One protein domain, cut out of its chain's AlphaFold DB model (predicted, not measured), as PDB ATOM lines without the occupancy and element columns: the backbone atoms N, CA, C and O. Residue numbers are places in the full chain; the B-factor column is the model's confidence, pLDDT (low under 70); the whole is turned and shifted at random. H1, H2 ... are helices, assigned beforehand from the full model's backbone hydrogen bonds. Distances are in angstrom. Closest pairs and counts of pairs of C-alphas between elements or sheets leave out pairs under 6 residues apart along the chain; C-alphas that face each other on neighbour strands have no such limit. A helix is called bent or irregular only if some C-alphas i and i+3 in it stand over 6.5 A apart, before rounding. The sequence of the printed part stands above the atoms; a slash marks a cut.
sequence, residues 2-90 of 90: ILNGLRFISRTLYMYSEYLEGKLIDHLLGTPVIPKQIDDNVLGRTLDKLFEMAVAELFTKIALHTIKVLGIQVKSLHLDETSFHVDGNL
ATOM      1  N   ILE A   2     -33.339  26.837  37.750       34.25
ATOM      2  CA  ILE A   2     -32.346  26.053  36.985       34.25
ATOM      3  C   ILE A   2     -31.803  26.961  35.883       34.25
ATOM      4  O   ILE A   2     -32.202  26.912  34.727       34.25
ATOM      5  N   LEU A   3     -30.918  27.859  36.294       44.62
ATOM      6  CA  LEU A   3     -30.147  28.742  35.425       44.62
ATOM      7  C   LEU A   3     -28.685  28.299  35.479       44.62
ATOM      8  O   LEU A   3     -27.786  29.094  35.714       44.62
ATOM      9  N   ASN A   4     -28.430  26.993  35.362       44.75
ATOM     10  CA  ASN A   4     -27.053  26.506  35.335       44.75
ATOM     11  C   ASN A   4     -26.915  25.134  34.664       44.75
ATOM     12  O   ASN A   4     -26.574  24.136  35.285       44.75
ATOM     13  N   GLY A   5     -27.213  25.090  33.368       44.41
ATOM     14  CA  GLY A   5     -26.786  24.004  32.476       44.41
ATOM     15  C   GLY A   5     -26.151  24.506  31.179       44.41
ATOM     16  O   GLY A   5     -25.520  23.747  30.455       44.41
ATOM     17  N   LEU A   6     -26.288  25.803  30.887       51.75
ATOM     18  CA  LEU A   6     -25.877  26.380  29.609       51.75
ATOM     19  C   LEU A   6     -24.430  26.886  29.618       51.75
ATOM     20  O   LEU A   6     -23.879  27.135  28.555       51.75
ATOM     21  N   ARG A   7     -23.781  27.014  30.785       46.19
ATOM     22  CA  ARG A   7     -22.451  27.649  30.895       46.19
ATOM     23  C   ARG A   7     -22.461  29.120  30.426       46.19
ATOM     24  O   ARG A   7     -21.448  29.636  29.970       46.19
ATOM     25  N   PHE A   8     -23.606  29.796  30.575       54.50
ATOM     26  CA  PHE A   8     -23.834  31.217  30.266       54.50
ATOM     27  C   PHE A   8     -24.120  32.009  31.548       54.50
ATOM     28  O   PHE A   8     -25.153  32.648  31.689       54.50
ATOM     29  N   ILE A   9     -23.205  31.947  32.515       53.62
ATOM     30  CA  ILE A   9     -23.372  32.629  33.812       53.62
ATOM     31  C   ILE A   9     -23.032  34.136  33.711       53.62
ATOM     32  O   ILE A   9     -23.120  34.860  34.693       53.62
ATOM     33  N   SER A  10     -22.629  34.627  32.529       55.06
ATOM     34  CA  SER A  10     -22.070  35.978  32.366       55.06
ATOM     35  C   SER A  10     -22.319  36.659  31.011       55.06
ATOM     36  O   SER A  10     -21.659  37.655  30.722       55.06
ATOM     37  N   ARG A  11     -23.247  36.175  30.167       58.56
ATOM     38  CA  ARG A  11     -23.617  36.907  28.938       58.56
ATOM     39  C   ARG A  11     -24.985  37.559  29.052       58.56
ATOM     40  O   ARG A  11     -25.917  37.000  29.621       58.56
ATOM     41  N   THR A  12     -25.075  38.743  28.472       66.75
ATOM     42  CA  THR A  12     -26.290  39.533  28.295       66.75
ATOM     43  C   THR A  12     -27.282  38.839  27.357       66.75
ATOM     44  O   THR A  12     -26.875  38.125  26.439       66.75
ATOM     45  N   LEU A  13     -28.586  39.074  27.563       65.19
ATOM     46  CA  LEU A  13     -29.664  38.441  26.782       65.19
ATOM     47  C   LEU A  13     -29.499  38.604  25.261       65.19
ATOM     48  O   LEU A  13     -29.822  37.682  24.523       65.19
ATOM     49  N   TYR A  14     -28.947  39.723  24.786       65.81
ATOM     50  CA  TYR A  14     -28.777  39.969  23.348       65.81
ATOM     51  C   TYR A  14     -27.796  39.003  22.652       65.81
ATOM     52  O   TYR A  14     -27.873  38.828  21.439       65.81
ATOM     53  N   MET A  15     -26.921  38.317  23.401       69.25
ATOM     54  CA  MET A  15     -25.961  37.337  22.860       69.25
ATOM     55  C   MET A  15     -26.577  35.943  22.634       69.25
ATOM     56  O   MET A  15     -25.863  34.994  22.307       69.25
ATOM     57  N   TYR A  16     -27.890  35.778  22.835       73.06
ATOM     58  CA  TYR A  16     -28.560  34.488  22.652       73.06
ATOM     59  C   TYR A  16     -28.653  34.047  21.192       73.06
ATOM     60  O   TYR A  16     -28.590  32.848  20.928       73.06
ATOM     61  N   SER A  17     -28.745  34.983  20.249       79.31
ATOM     62  CA  SER A  17     -28.734  34.645  18.821       79.31
ATOM     63  C   SER A  17     -27.423  33.949  18.427       79.31
ATOM     64  O   SER A  17     -27.467  32.891  17.808       79.31
ATOM     65  N   GLU A  18     -26.272  34.439  18.904       83.12
ATOM     66  CA  GLU A  18     -24.960  33.799  18.704       83.12
ATOM     67  C   GLU A  18     -24.880  32.403  19.337       83.12
ATOM     68  O   GLU A  18     -24.289  31.485  18.777       83.12
ATOM     69  N   TYR A  19     -25.493  32.202  20.511       80.06
ATOM     70  CA  TYR A  19     -25.519  30.883  21.155       80.06
ATOM     71  C   TYR A  19     -26.236  29.830  20.302       80.06
ATOM     72  O   TYR A  19     -25.907  28.643  20.366       80.06
ATOM     73  N   LEU A  20     -27.242  30.252  19.543       84.69
ATOM     74  CA  LEU A  20     -28.043  29.370  18.708       84.69
ATOM     75  C   LEU A  20     -27.394  29.103  17.343       84.69
ATOM     76  O   LEU A  20     -27.860  28.226  16.615       84.69
ATOM     77  N   GLU A  21     -26.296  29.786  17.012       86.75
ATOM     78  CA  GLU A  21     -25.519  29.494  15.811       86.75
ATOM     79  C   GLU A  21     -24.957  28.067  15.842       86.75
ATOM     80  O   GLU A  21     -24.467  27.567  16.857       86.75
ATOM     81  N   GLY A  22     -25.074  27.370  14.711       85.00
ATOM     82  CA  GLY A  22     -24.650  25.974  14.579       85.00
ATOM     83  C   GLY A  22     -25.550  24.952  15.289       85.00
ATOM     84  O   GLY A  22     -25.278  23.755  15.206       85.00
ATOM     85  N   LYS A  23     -26.630  25.379  15.961       87.19
ATOM     86  CA  LYS A  23     -27.653  24.477  16.504       87.19
ATOM     87  C   LYS A  23     -28.790  24.309  15.501       87.19
ATOM     88  O   LYS A  23     -29.233  25.275  14.887       87.19
ATOM     89  N   LEU A  24     -29.307  23.087  15.393       89.56
ATOM     90  CA  LEU A  24     -30.471  22.746  14.565       89.56
ATOM     91  C   LEU A  24     -31.774  23.191  15.255       89.56
ATOM     92  O   LEU A  24     -32.582  22.369  15.690       89.56
ATOM     93  N   ILE A  25     -31.929  24.501  15.458       90.12
ATOM     94  CA  ILE A  25     -33.068  25.092  16.180       90.12
ATOM     95  C   ILE A  25     -34.389  24.953  15.423       90.12
ATOM     96  O   ILE A  25     -35.442  24.840  16.043       90.12
ATOM     97  N   ASP A  26     -34.326  24.915  14.099       91.12
ATOM     98  CA  ASP A  26     -35.446  24.656  13.205       91.12
ATOM     99  C   ASP A  26     -35.992  23.239  13.387       91.12
ATOM    100  O   ASP A  26     -37.201  23.041  13.508       91.12
ATOM    101  N   HIS A  27     -35.094  22.260  13.498       90.69
ATOM    102  CA  HIS A  27     -35.451  20.887  13.813       90.69
ATOM    103  C   HIS A  27     -36.003  20.767  15.237       90.69
ATOM    104  O   HIS A  27     -37.021  20.112  15.448       90.69
ATOM    105  N   LEU A  28     -35.368  21.437  16.205       88.06
ATOM    106  CA  LEU A  28     -35.791  21.412  17.607       88.06
ATOM    107  C   LEU A  28     -37.199  21.994  17.805       88.06
ATOM    108  O   LEU A  28     -37.978  21.458  18.588       88.06
ATOM    109  N   LEU A  29     -37.513  23.091  17.114       88.94
ATOM    110  CA  LEU A  29     -38.802  23.778  17.211       88.94
ATOM    111  C   LEU A  29     -39.830  23.269  16.188       88.94
ATOM    112  O   LEU A  29     -40.985  23.694  16.215       88.94
ATOM    113  N   GLY A  30     -39.429  22.375  15.280       91.00
ATOM    114  CA  GLY A  30     -40.284  21.829  14.221       91.00
ATOM    115  C   GLY A  30     -40.787  22.878  13.221       91.00
ATOM    116  O   GLY A  30     -41.759  22.629  12.512       91.00
ATOM    117  N   THR A  31     -40.173  24.060  13.185       90.12
ATOM    118  CA  THR A  31     -40.573  25.203  12.353       90.12
ATOM    119  C   THR A  31     -39.313  25.888  11.831       90.12
ATOM    120  O   THR A  31     -38.373  26.056  12.607       90.12
ATOM    121  N   PRO A  32     -39.266  26.320  10.557       90.75
ATOM    122  CA  PRO A  32     -38.118  27.051  10.032       90.75
ATOM    123  C   PRO A  32     -37.890  28.344  10.827       90.75
ATOM    124  O   PRO A  32     -38.711  29.261  10.795       90.75
ATOM    125  N   VAL A  33     -36.764  28.411  11.536       90.81
ATOM    126  CA  VAL A  33     -36.337  29.569  12.326       90.81
ATOM    127  C   VAL A  33     -34.822  29.701  12.262       90.81
ATOM    128  O   VAL A  33     -34.100  28.708  12.338       90.81
ATOM    129  N   ILE A  34     -34.335  30.933  12.113       90.12
ATOM    130  CA  ILE A  34     -32.902  31.241  12.148       90.12
ATOM    131  C   ILE A  34     -32.512  31.863  13.495       90.12
ATOM    132  O   ILE A  34     -33.324  32.572  14.092       90.12
ATOM    133  N   PRO A  35     -31.262  31.683  13.964       87.25
ATOM    134  CA  PRO A  35     -30.812  32.200  15.260       87.25
ATOM    135  C   PRO A  35     -31.078  33.697  15.463       87.25
ATOM    136  O   PRO A  35     -31.483  34.123  16.539       87.25
ATOM    137  N   LYS A  36     -30.943  34.494  14.394       87.44
ATOM    138  CA  LYS A  36     -31.186  35.944  14.399       87.44
ATOM    139  C   LYS A  36     -32.639  36.338  14.714       87.44
ATOM    140  O   LYS A  36     -32.879  37.474  15.094       87.44
ATOM    141  N   GLN A  37     -33.601  35.429  14.548       87.50
ATOM    142  CA  GLN A  37     -35.003  35.666  14.913       87.50
ATOM    143  C   GLN A  37     -35.271  35.466  16.412       87.50
ATOM    144  O   GLN A  37     -36.364  35.779  16.870       87.50
ATOM    145  N   ILE A  38     -34.307  34.933  17.170       86.50
ATOM    146  CA  ILE A  38     -34.400  34.737  18.619       86.50
ATOM    147  C   ILE A  38     -33.480  35.770  19.280       86.50
ATOM    148  O   ILE A  38     -32.357  35.476  19.691       86.50
ATOM    149  N   ASP A  39     -33.956  37.013  19.300       84.19
ATOM    150  CA  ASP A  39     -33.296  38.148  19.943       84.19
ATOM    151  C   ASP A  39     -33.733  38.318  21.411       84.19
ATOM    152  O   ASP A  39     -34.474  37.504  21.975       84.19
ATOM    153  N   ASP A  40     -33.240  39.374  22.056       82.12
ATOM    154  CA  ASP A  40     -33.546  39.703  23.446       82.12
ATOM    155  C   ASP A  40     -35.029  40.015  23.685       82.12
ATOM    156  O   ASP A  40     -35.557  39.651  24.735       82.12
ATOM    157  N   ASN A  41     -35.723  40.618  22.717       87.31
ATOM    158  CA  ASN A  41     -37.157  40.888  22.804       87.31
ATOM    159  C   ASN A  41     -37.979  39.590  22.745       87.31
ATOM    160  O   ASN A  41     -38.859  39.364  23.581       87.31
ATOM    161  N   VAL A  42     -37.683  38.700  21.792       87.81
ATOM    162  CA  VAL A  42     -38.344  37.386  21.700       87.81
ATOM    163  C   VAL A  42     -38.072  36.555  22.952       87.81
ATOM    164  O   VAL A  42     -38.992  35.932  23.493       87.81
ATOM    165  N   LEU A  43     -36.834  36.581  23.449       84.94
ATOM    166  CA  LEU A  43     -36.457  35.871  24.663       84.94
ATOM    167  C   LEU A  43     -37.148  36.452  25.903       84.94
ATOM    168  O   LEU A  43     -37.719  35.687  26.677       84.94
ATOM    169  N   GLY A  44     -37.173  37.777  26.061       86.69
ATOM    170  CA  GLY A  44     -37.860  38.457  27.162       86.69
ATOM    171  C   GLY A  44     -39.346  38.107  27.211       86.69
ATOM    172  O   GLY A  44     -39.821  37.578  28.211       86.69
ATOM    173  N   ARG A  45     -40.052  38.237  26.079       90.69
ATOM    174  CA  ARG A  45     -41.480  37.873  25.982       90.69
ATOM    175  C   ARG A  45     -41.736  36.392  26.245       90.69
ATOM    176  O   ARG A  45     -42.807  36.025  26.724       90.69
ATOM    177  N   THR A  46     -40.788  35.527  25.888       88.12
ATOM    178  CA  THR A  46     -40.866  34.098  26.211       88.12
ATOM    179  C   THR A  46     -40.747  33.875  27.714       88.12
ATOM    180  O   THR A  46     -41.548  33.134  28.277       88.12
ATOM    181  N   LEU A  47     -39.789  34.533  28.373       86.38
ATOM    182  CA  LEU A  47     -39.600  34.442  29.821       86.38
ATOM    183  C   LEU A  47     -40.809  34.984  30.593       86.38
ATOM    184  O   LEU A  47     -41.226  34.337  31.551       86.38
ATOM    185  N   ASP A  48     -41.415  36.082  30.137       89.38
ATOM    186  CA  ASP A  48     -42.637  36.634  30.737       89.38
ATOM    187  C   ASP A  48     -43.783  35.613  30.695       89.38
ATOM    188  O   ASP A  48     -44.393  35.304  31.716       89.38
ATOM    189  N   LYS A  49     -44.012  34.987  29.533       89.69
ATOM    190  CA  LYS A  49     -45.031  33.933  29.386       89.69
ATOM    191  C   LYS A  49     -44.742  32.706  30.246       89.69
ATOM    192  O   LYS A  49     -45.666  32.095  30.777       89.69
ATOM    193  N   LEU A  50     -43.475  32.306  30.361       86.38
ATOM    194  CA  LEU A  50     -43.079  31.191  31.225       86.38
ATOM    195  C   LEU A  50     -43.334  31.518  32.698       86.38
ATOM    196  O   LEU A  50     -43.769  30.645  33.448       86.38
ATOM    197  N   PHE A  51     -43.084  32.764  33.100       84.69
ATOM    198  CA  PHE A  51     -43.371  33.241  34.445       84.69
ATOM    199  C   PHE A  51     -44.876  33.215  34.745       84.69
ATOM    200  O   PHE A  51     -45.271  32.659  35.769       84.69
ATOM    201  N   GLU A  52     -45.714  33.709  33.828       89.00
ATOM    202  CA  GLU A  52     -47.183  33.648  33.939       89.00
ATOM    203  C   GLU A  52     -47.716  32.207  34.048       89.00
ATOM    204  O   GLU A  52     -48.704  31.959  34.732       89.00
ATOM    205  N   MET A  53     -47.045  31.243  33.409       81.94
ATOM    206  CA  MET A  53     -47.442  29.829  33.369       81.94
ATOM    207  C   MET A  53     -46.999  29.011  34.596       81.94
ATOM    208  O   MET A  53     -47.125  27.790  34.581       81.94
ATOM    209  N   ALA A  54     -46.464  29.656  35.639       84.75
ATOM    210  CA  ALA A  54     -45.864  29.014  36.811       84.75
ATOM    211  C   ALA A  54     -44.744  28.015  36.441       84.75
ATOM    212  O   ALA A  54     -44.934  26.804  36.328       84.75
ATOM    213  N   VAL A  55     -43.518  28.534  36.304       82.81
ATOM    214  CA  VAL A  55     -42.317  27.782  35.876       82.81
ATOM    215  C   VAL A  55     -42.094  26.469  36.642       82.81
ATOM    216  O   VAL A  55     -41.593  25.507  36.058       82.81
ATOM    217  N   ALA A  56     -42.449  26.415  37.931       81.50
ATOM    218  CA  ALA A  56     -42.301  25.217  38.757       81.50
ATOM    219  C   ALA A  56     -43.145  24.050  38.221       81.50
ATOM    220  O   ALA A  56     -42.596  22.992  37.912       81.50
ATOM    221  N   GLU A  57     -44.439  24.278  37.990       83.50
ATOM    222  CA  GLU A  57     -45.337  23.254  37.454       83.50
ATOM    223  C   GLU A  57     -44.908  22.797  36.059       83.50
ATOM    224  O   GLU A  57     -44.967  21.608  35.731       83.50
ATOM    225  N   LEU A  58     -44.481  23.743  35.215       85.12
ATOM    226  CA  LEU A  58     -43.993  23.435  33.875       85.12
ATOM    227  C   LEU A  58     -42.762  22.524  33.939       85.12
ATOM    228  O   LEU A  58     -42.697  21.521  33.227       85.12
ATOM    229  N   PHE A  59     -41.805  22.846  34.812       83.31
ATOM    230  CA  PHE A  59     -40.619  22.021  35.010       83.31
ATOM    231  C   PHE A  59     -40.988  20.613  35.494       83.31
ATOM    232  O   PHE A  59     -40.524  19.632  34.908       83.31
ATOM    233  N   THR A  60     -41.870  20.501  36.491       84.88
ATOM    234  CA  THR A  60     -42.366  19.215  37.000       84.88
ATOM    235  C   THR A  60     -43.009  18.386  35.884       84.88
ATOM    236  O   THR A  60     -42.671  17.212  35.707       84.88
ATOM    237  N   LYS A  61     -43.875  18.996  35.062       87.75
ATOM    238  CA  LYS A  61     -44.523  18.335  33.915       87.75
ATOM    239  C   LYS A  61     -43.499  17.820  32.899       87.75
ATOM    240  O   LYS A  61     -43.596  16.664  32.478       87.75
ATOM    241  N   ILE A  62     -42.499  18.630  32.542       89.12
ATOM    242  CA  ILE A  62     -41.431  18.235  31.607       89.12
ATOM    243  C   ILE A  62     -40.589  17.091  32.186       89.12
ATOM    244  O   ILE A  62     -40.318  16.118  31.481       89.12
ATOM    245  N   ALA A  63     -40.200  17.168  33.460       87.25
ATOM    246  CA  ALA A  63     -39.400  16.135  34.114       87.25
ATOM    247  C   ALA A  63     -40.140  14.787  34.147       87.25
ATOM    248  O   ALA A  63     -39.592  13.764  33.732       87.25
ATOM    249  N   LEU A  64     -41.417  14.796  34.548       88.31
ATOM    250  CA  LEU A  64     -42.267  13.603  34.556       88.31
ATOM    251  C   LEU A  64     -42.473  13.030  33.150       88.31
ATOM    252  O   LEU A  64     -42.438  11.811  32.970       88.31
ATOM    253  N   HIS A  65     -42.673  13.887  32.148       90.50
ATOM    254  CA  HIS A  65     -42.786  13.449  30.760       90.50
ATOM    255  C   HIS A  65     -41.483  12.809  30.263       90.50
ATOM    256  O   HIS A  65     -41.513  11.735  29.670       90.50
ATOM    257  N   THR A  66     -40.339  13.414  30.579       89.12
ATOM    258  CA  THR A  66     -39.011  12.911  30.198       89.12
ATOM    259  C   THR A  66     -38.742  11.532  30.798       89.12
ATOM    260  O   THR A  66     -38.310  10.629  30.087       89.12
ATOM    261  N   ILE A  67     -39.067  11.331  32.081       90.25
ATOM    262  CA  ILE A  67     -38.972  10.022  32.747       90.25
ATOM    263  C   ILE A  67     -39.777   8.962  31.986       90.25
ATOM    264  O   ILE A  67     -39.269   7.867  31.743       90.25
ATOM    265  N   LYS A  68     -41.014   9.296  31.589       90.25
ATOM    266  CA  LYS A  68     -41.892   8.390  30.834       90.25
ATOM    267  C   LYS A  68     -41.317   8.062  29.457       90.25
ATOM    268  O   LYS A  68     -41.239   6.889  29.111       90.25
ATOM    269  N   VAL A  69     -40.897   9.075  28.696       93.75
ATOM    270  CA  VAL A  69     -40.349   8.907  27.336       93.75
ATOM    271  C   VAL A  69     -39.058   8.088  27.344       93.75
ATOM    272  O   VAL A  69     -38.856   7.257  26.465       93.75
ATOM    273  N   LEU A  70     -38.201   8.285  28.347       92.38
ATOM    274  CA  LEU A  70     -36.926   7.576  28.468       92.38
ATOM    275  C   LEU A  70     -37.042   6.215  29.176       92.38
ATOM    276  O   LEU A  70     -36.044   5.508  29.288       92.38
ATOM    277  N   GLY A  71     -38.228   5.843  29.673       91.38
ATOM    278  CA  GLY A  71     -38.445   4.576  30.378       91.38
ATOM    279  C   GLY A  71     -37.649   4.445  31.683       91.38
ATOM    280  O   GLY A  71     -37.298   3.336  32.089       91.38
ATOM    281  N   ILE A  72     -37.328   5.565  32.336       89.94
ATOM    282  CA  ILE A  72     -36.509   5.565  33.551       89.94
ATOM    283  C   ILE A  72     -37.333   4.996  34.711       89.94
ATOM    284  O   ILE A  72     -38.394   5.518  35.051       89.94
ATOM    285  N   GLN A  73     -36.827   3.944  35.361       83.31
ATOM    286  CA  GLN A  73     -37.451   3.406  36.569       83.31
ATOM    287  C   GLN A  73     -37.209   4.343  37.754       83.31
ATOM    288  O   GLN A  73     -36.084   4.486  38.238       83.31
ATOM    289  N   VAL A  74     -38.278   4.958  38.251       78.06
ATOM    290  CA  VAL A  74     -38.231   5.841  39.420       78.06
ATOM    291  C   VAL A  74     -38.593   5.043  40.666       78.06
ATOM    292  O   VAL A  74     -39.713   4.563  40.795       78.06
ATOM    293  N   LYS A  75     -37.639   4.902  41.593       74.19
ATOM    294  CA  LYS A  75     -37.850   4.209  42.881       74.19
ATOM    295  C   LYS A  75     -38.497   5.101  43.944       74.19
ATOM    296  O   LYS A  75     -39.141   4.598  44.856       74.19
ATOM    297  N   SER A  76     -38.322   6.413  43.828       69.19
ATOM    298  CA  SER A  76     -38.899   7.419  44.718       69.19
ATOM    299  C   SER A  76     -38.974   8.755  43.987       69.19
ATOM    300  O   SER A  76     -38.002   9.150  43.342       69.19
ATOM    301  N   LEU A  77     -40.098   9.455  44.112       70.19
ATOM    302  CA  LEU A  77     -40.293  10.798  43.578       70.19
ATOM    303  C   LEU A  77     -40.427  11.760  44.760       70.19
ATOM    304  O   LEU A  77     -41.364  11.634  45.543       70.19
ATOM    305  N   HIS A  78     -39.481  12.686  44.908       67.81
ATOM    306  CA  HIS A  78     -39.585  13.776  45.877       67.81
ATOM    307  C   HIS A  78     -40.029  15.023  45.120       67.81
ATOM    308  O   HIS A  78     -39.261  15.587  44.342       67.81
ATOM    309  N   LEU A  79     -41.303  15.372  45.276       64.81
ATOM    310  CA  LEU A  79     -41.930  16.495  44.596       64.81
ATOM    311  C   LEU A  79     -41.985  17.647  45.600       64.81
ATOM    312  O   LEU A  79     -42.856  17.680  46.464       64.81
ATOM    313  N   ASP A  80     -40.982  18.519  45.538       62.34
ATOM    314  CA  ASP A  80     -40.851  19.678  46.423       62.34
ATOM    315  C   ASP A  80     -41.671  20.837  45.837       62.34
ATOM    316  O   ASP A  80     -41.141  21.762  45.219       62.34
ATOM    317  N   GLU A  81     -42.998  20.712  45.921       54.97
ATOM    318  CA  GLU A  81     -43.931  21.769  45.539       54.97
ATOM    319  C   GLU A  81     -44.621  22.368  46.762       54.97
ATOM    320  O   GLU A  81     -44.985  21.682  47.714       54.97
ATOM    321  N   THR A  82     -44.816  23.685  46.726       57.94
ATOM    322  CA  THR A  82     -45.413  24.466  47.816       57.94
ATOM    323  C   THR A  82     -46.945  24.415  47.837       57.94
ATOM    324  O   THR A  82     -47.564  25.039  48.696       57.94
ATOM    325  N   SER A  83     -47.572  23.683  46.911       53.75
ATOM    326  CA  SER A  83     -49.024  23.575  46.761       53.75
ATOM    327  C   SER A  83     -49.402  22.170  46.289       53.75
ATOM    328  O   SER A  83     -49.059  21.767  45.183       53.75
ATOM    329  N   PHE A  84     -50.140  21.431  47.118       52.78
ATOM    330  CA  PHE A  84     -50.722  20.137  46.768       52.78
ATOM    331  C   PHE A  84     -52.232  20.211  47.010       52.78
ATOM    332  O   PHE A  84     -52.665  20.467  48.133       52.78
ATOM    333  N   HIS A  85     -53.038  20.022  45.962       55.09
ATOM    334  CA  HIS A  85     -54.496  19.958  46.070       55.09
ATOM    335  C   HIS A  85     -54.954  18.538  45.738       55.09
ATOM    336  O   HIS A  85     -54.717  18.043  44.637       55.09
ATOM    337  N   VAL A  86     -55.571  17.874  46.716       59.50
ATOM    338  CA  VAL A  86     -56.201  16.560  46.556       59.50
ATOM    339  C   VAL A  86     -57.694  16.790  46.481       59.50
ATOM    340  O   VAL A  86     -58.277  17.264  47.453       59.50
ATOM    341  N   ASP A  87     -58.298  16.423  45.357       58.19
ATOM    342  CA  ASP A  87     -59.747  16.307  45.260       58.19
ATOM    343  C   ASP A  87     -60.125  14.830  45.397       58.19
ATOM    344  O   ASP A  87     -59.676  13.977  44.625       58.19
ATOM    345  N   GLY A  88     -60.868  14.514  46.456       61.47
ATOM    346  CA  GLY A  88     -61.351  13.170  46.745       61.47
ATOM    347  C   GLY A  88     -62.835  13.091  46.426       61.47
ATOM    348  O   GLY A  88     -63.635  13.725  47.107       61.47
ATOM    349  N   ASN A  89     -63.209  12.292  45.428       55.78
ATOM    350  CA  ASN A  89     -64.612  11.936  45.225       55.78
ATOM    351  C   ASN A  89     -65.012  10.848  46.232       55.78
ATOM    352  O   ASN A  89     -64.331   9.825  46.332       55.78
ATOM    353  N   LEU A  90     -66.094  11.117  46.973       51.34
ATOM    354  CA  LEU A  90     -66.786  10.189  47.880       51.34
ATOM    355  C   LEU A  90     -67.501   9.068  47.118       51.34
ATOM    356  O   LEU A  90     -68.083   9.362  46.049       51.34
TER     357      LEU A  90
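This is residues 2 to 90 of the 90 residues of the protein "Transposase" of Neochlamydia sp. EPS4 (UniProt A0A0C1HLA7). The domain is a loose, angular frame of helices: H3 makes one side, the short H1 meets its beginning at a corner, and H4 turns off at its other end, so that H1 and H4 make the two ends of an open bracket. The small H2 lies past H1 and touches no helix, the far end of H4 sticks out with residues 65 to 69, and after H4 the backbone turns back past it and ends in a tail, residues 83 to 90, that sticks out and adds to the length. The printed part has 89 residues with four named helices, in the order H1, H2, H3, H4, and no named strand. The class is all helix, though only 40 of the 89 residues are in named helices. The whole is loose, with a radius of gyration of the C-alphas of 17.3 A, and elongated, with spans of 55 by 29 by 27 A.

The printed part begins at Ile 2, whose C-alpha is at (-32.346, 26.053, 36.985). H1 is residues 13 to 19, 10.3 A from first to last C-alpha, and begins at C-alpha 13 at (-29.664, 38.441, 26.782). It is irregular, but only just: C-alphas 14 and 17 are 7.0 A apart. H2 is residues 25 to 29. H3 is residues 40 to 52, 18.2 A long. H4, residues 55 to 69, is the longest helix at 15 residues and 20.8 A, and ends at C-alpha 69 at (-40.349, 8.907, 27.336).

H1 touches H3, which takes part with residues 40 to 43 alone. Their closest C-alphas are those of Tyr 14 and Asp 40, 4.8 A apart. Their lines stand about perpendicular at 71 degrees, only just past steep. H2 is apart from H1, H3 and H4. H3 and H4 meet only through their link and are near each other, with 5 pairs of C-alphas within 10 A. H1 and H4 are apart. In H2, H3 and H4 every O i to N i+4 pair is within hydrogen-bond range; in H1 it is 1 of 3, beside 3 of 4 O i to N i+3 pairs.

The C-alphas of Glu 18 and Leu 90 are the two farthest apart, at 56.2 A. Without the stretches that stand free, residues 65 to 71 and 83 to 90, the body spans 42 by 25 by 24 A. The links from H1 to H2 and from H3 to H4 are tight, and that from H2 to H3 is short. Residues 70 to 90 hold no named element. The printed part has no cut and ends at Leu 90, the chain's last residue. The mean pLDDT of the printed part is 77.0; residues 2 to 15, residue 76 and residues 78 to 90 are under 70.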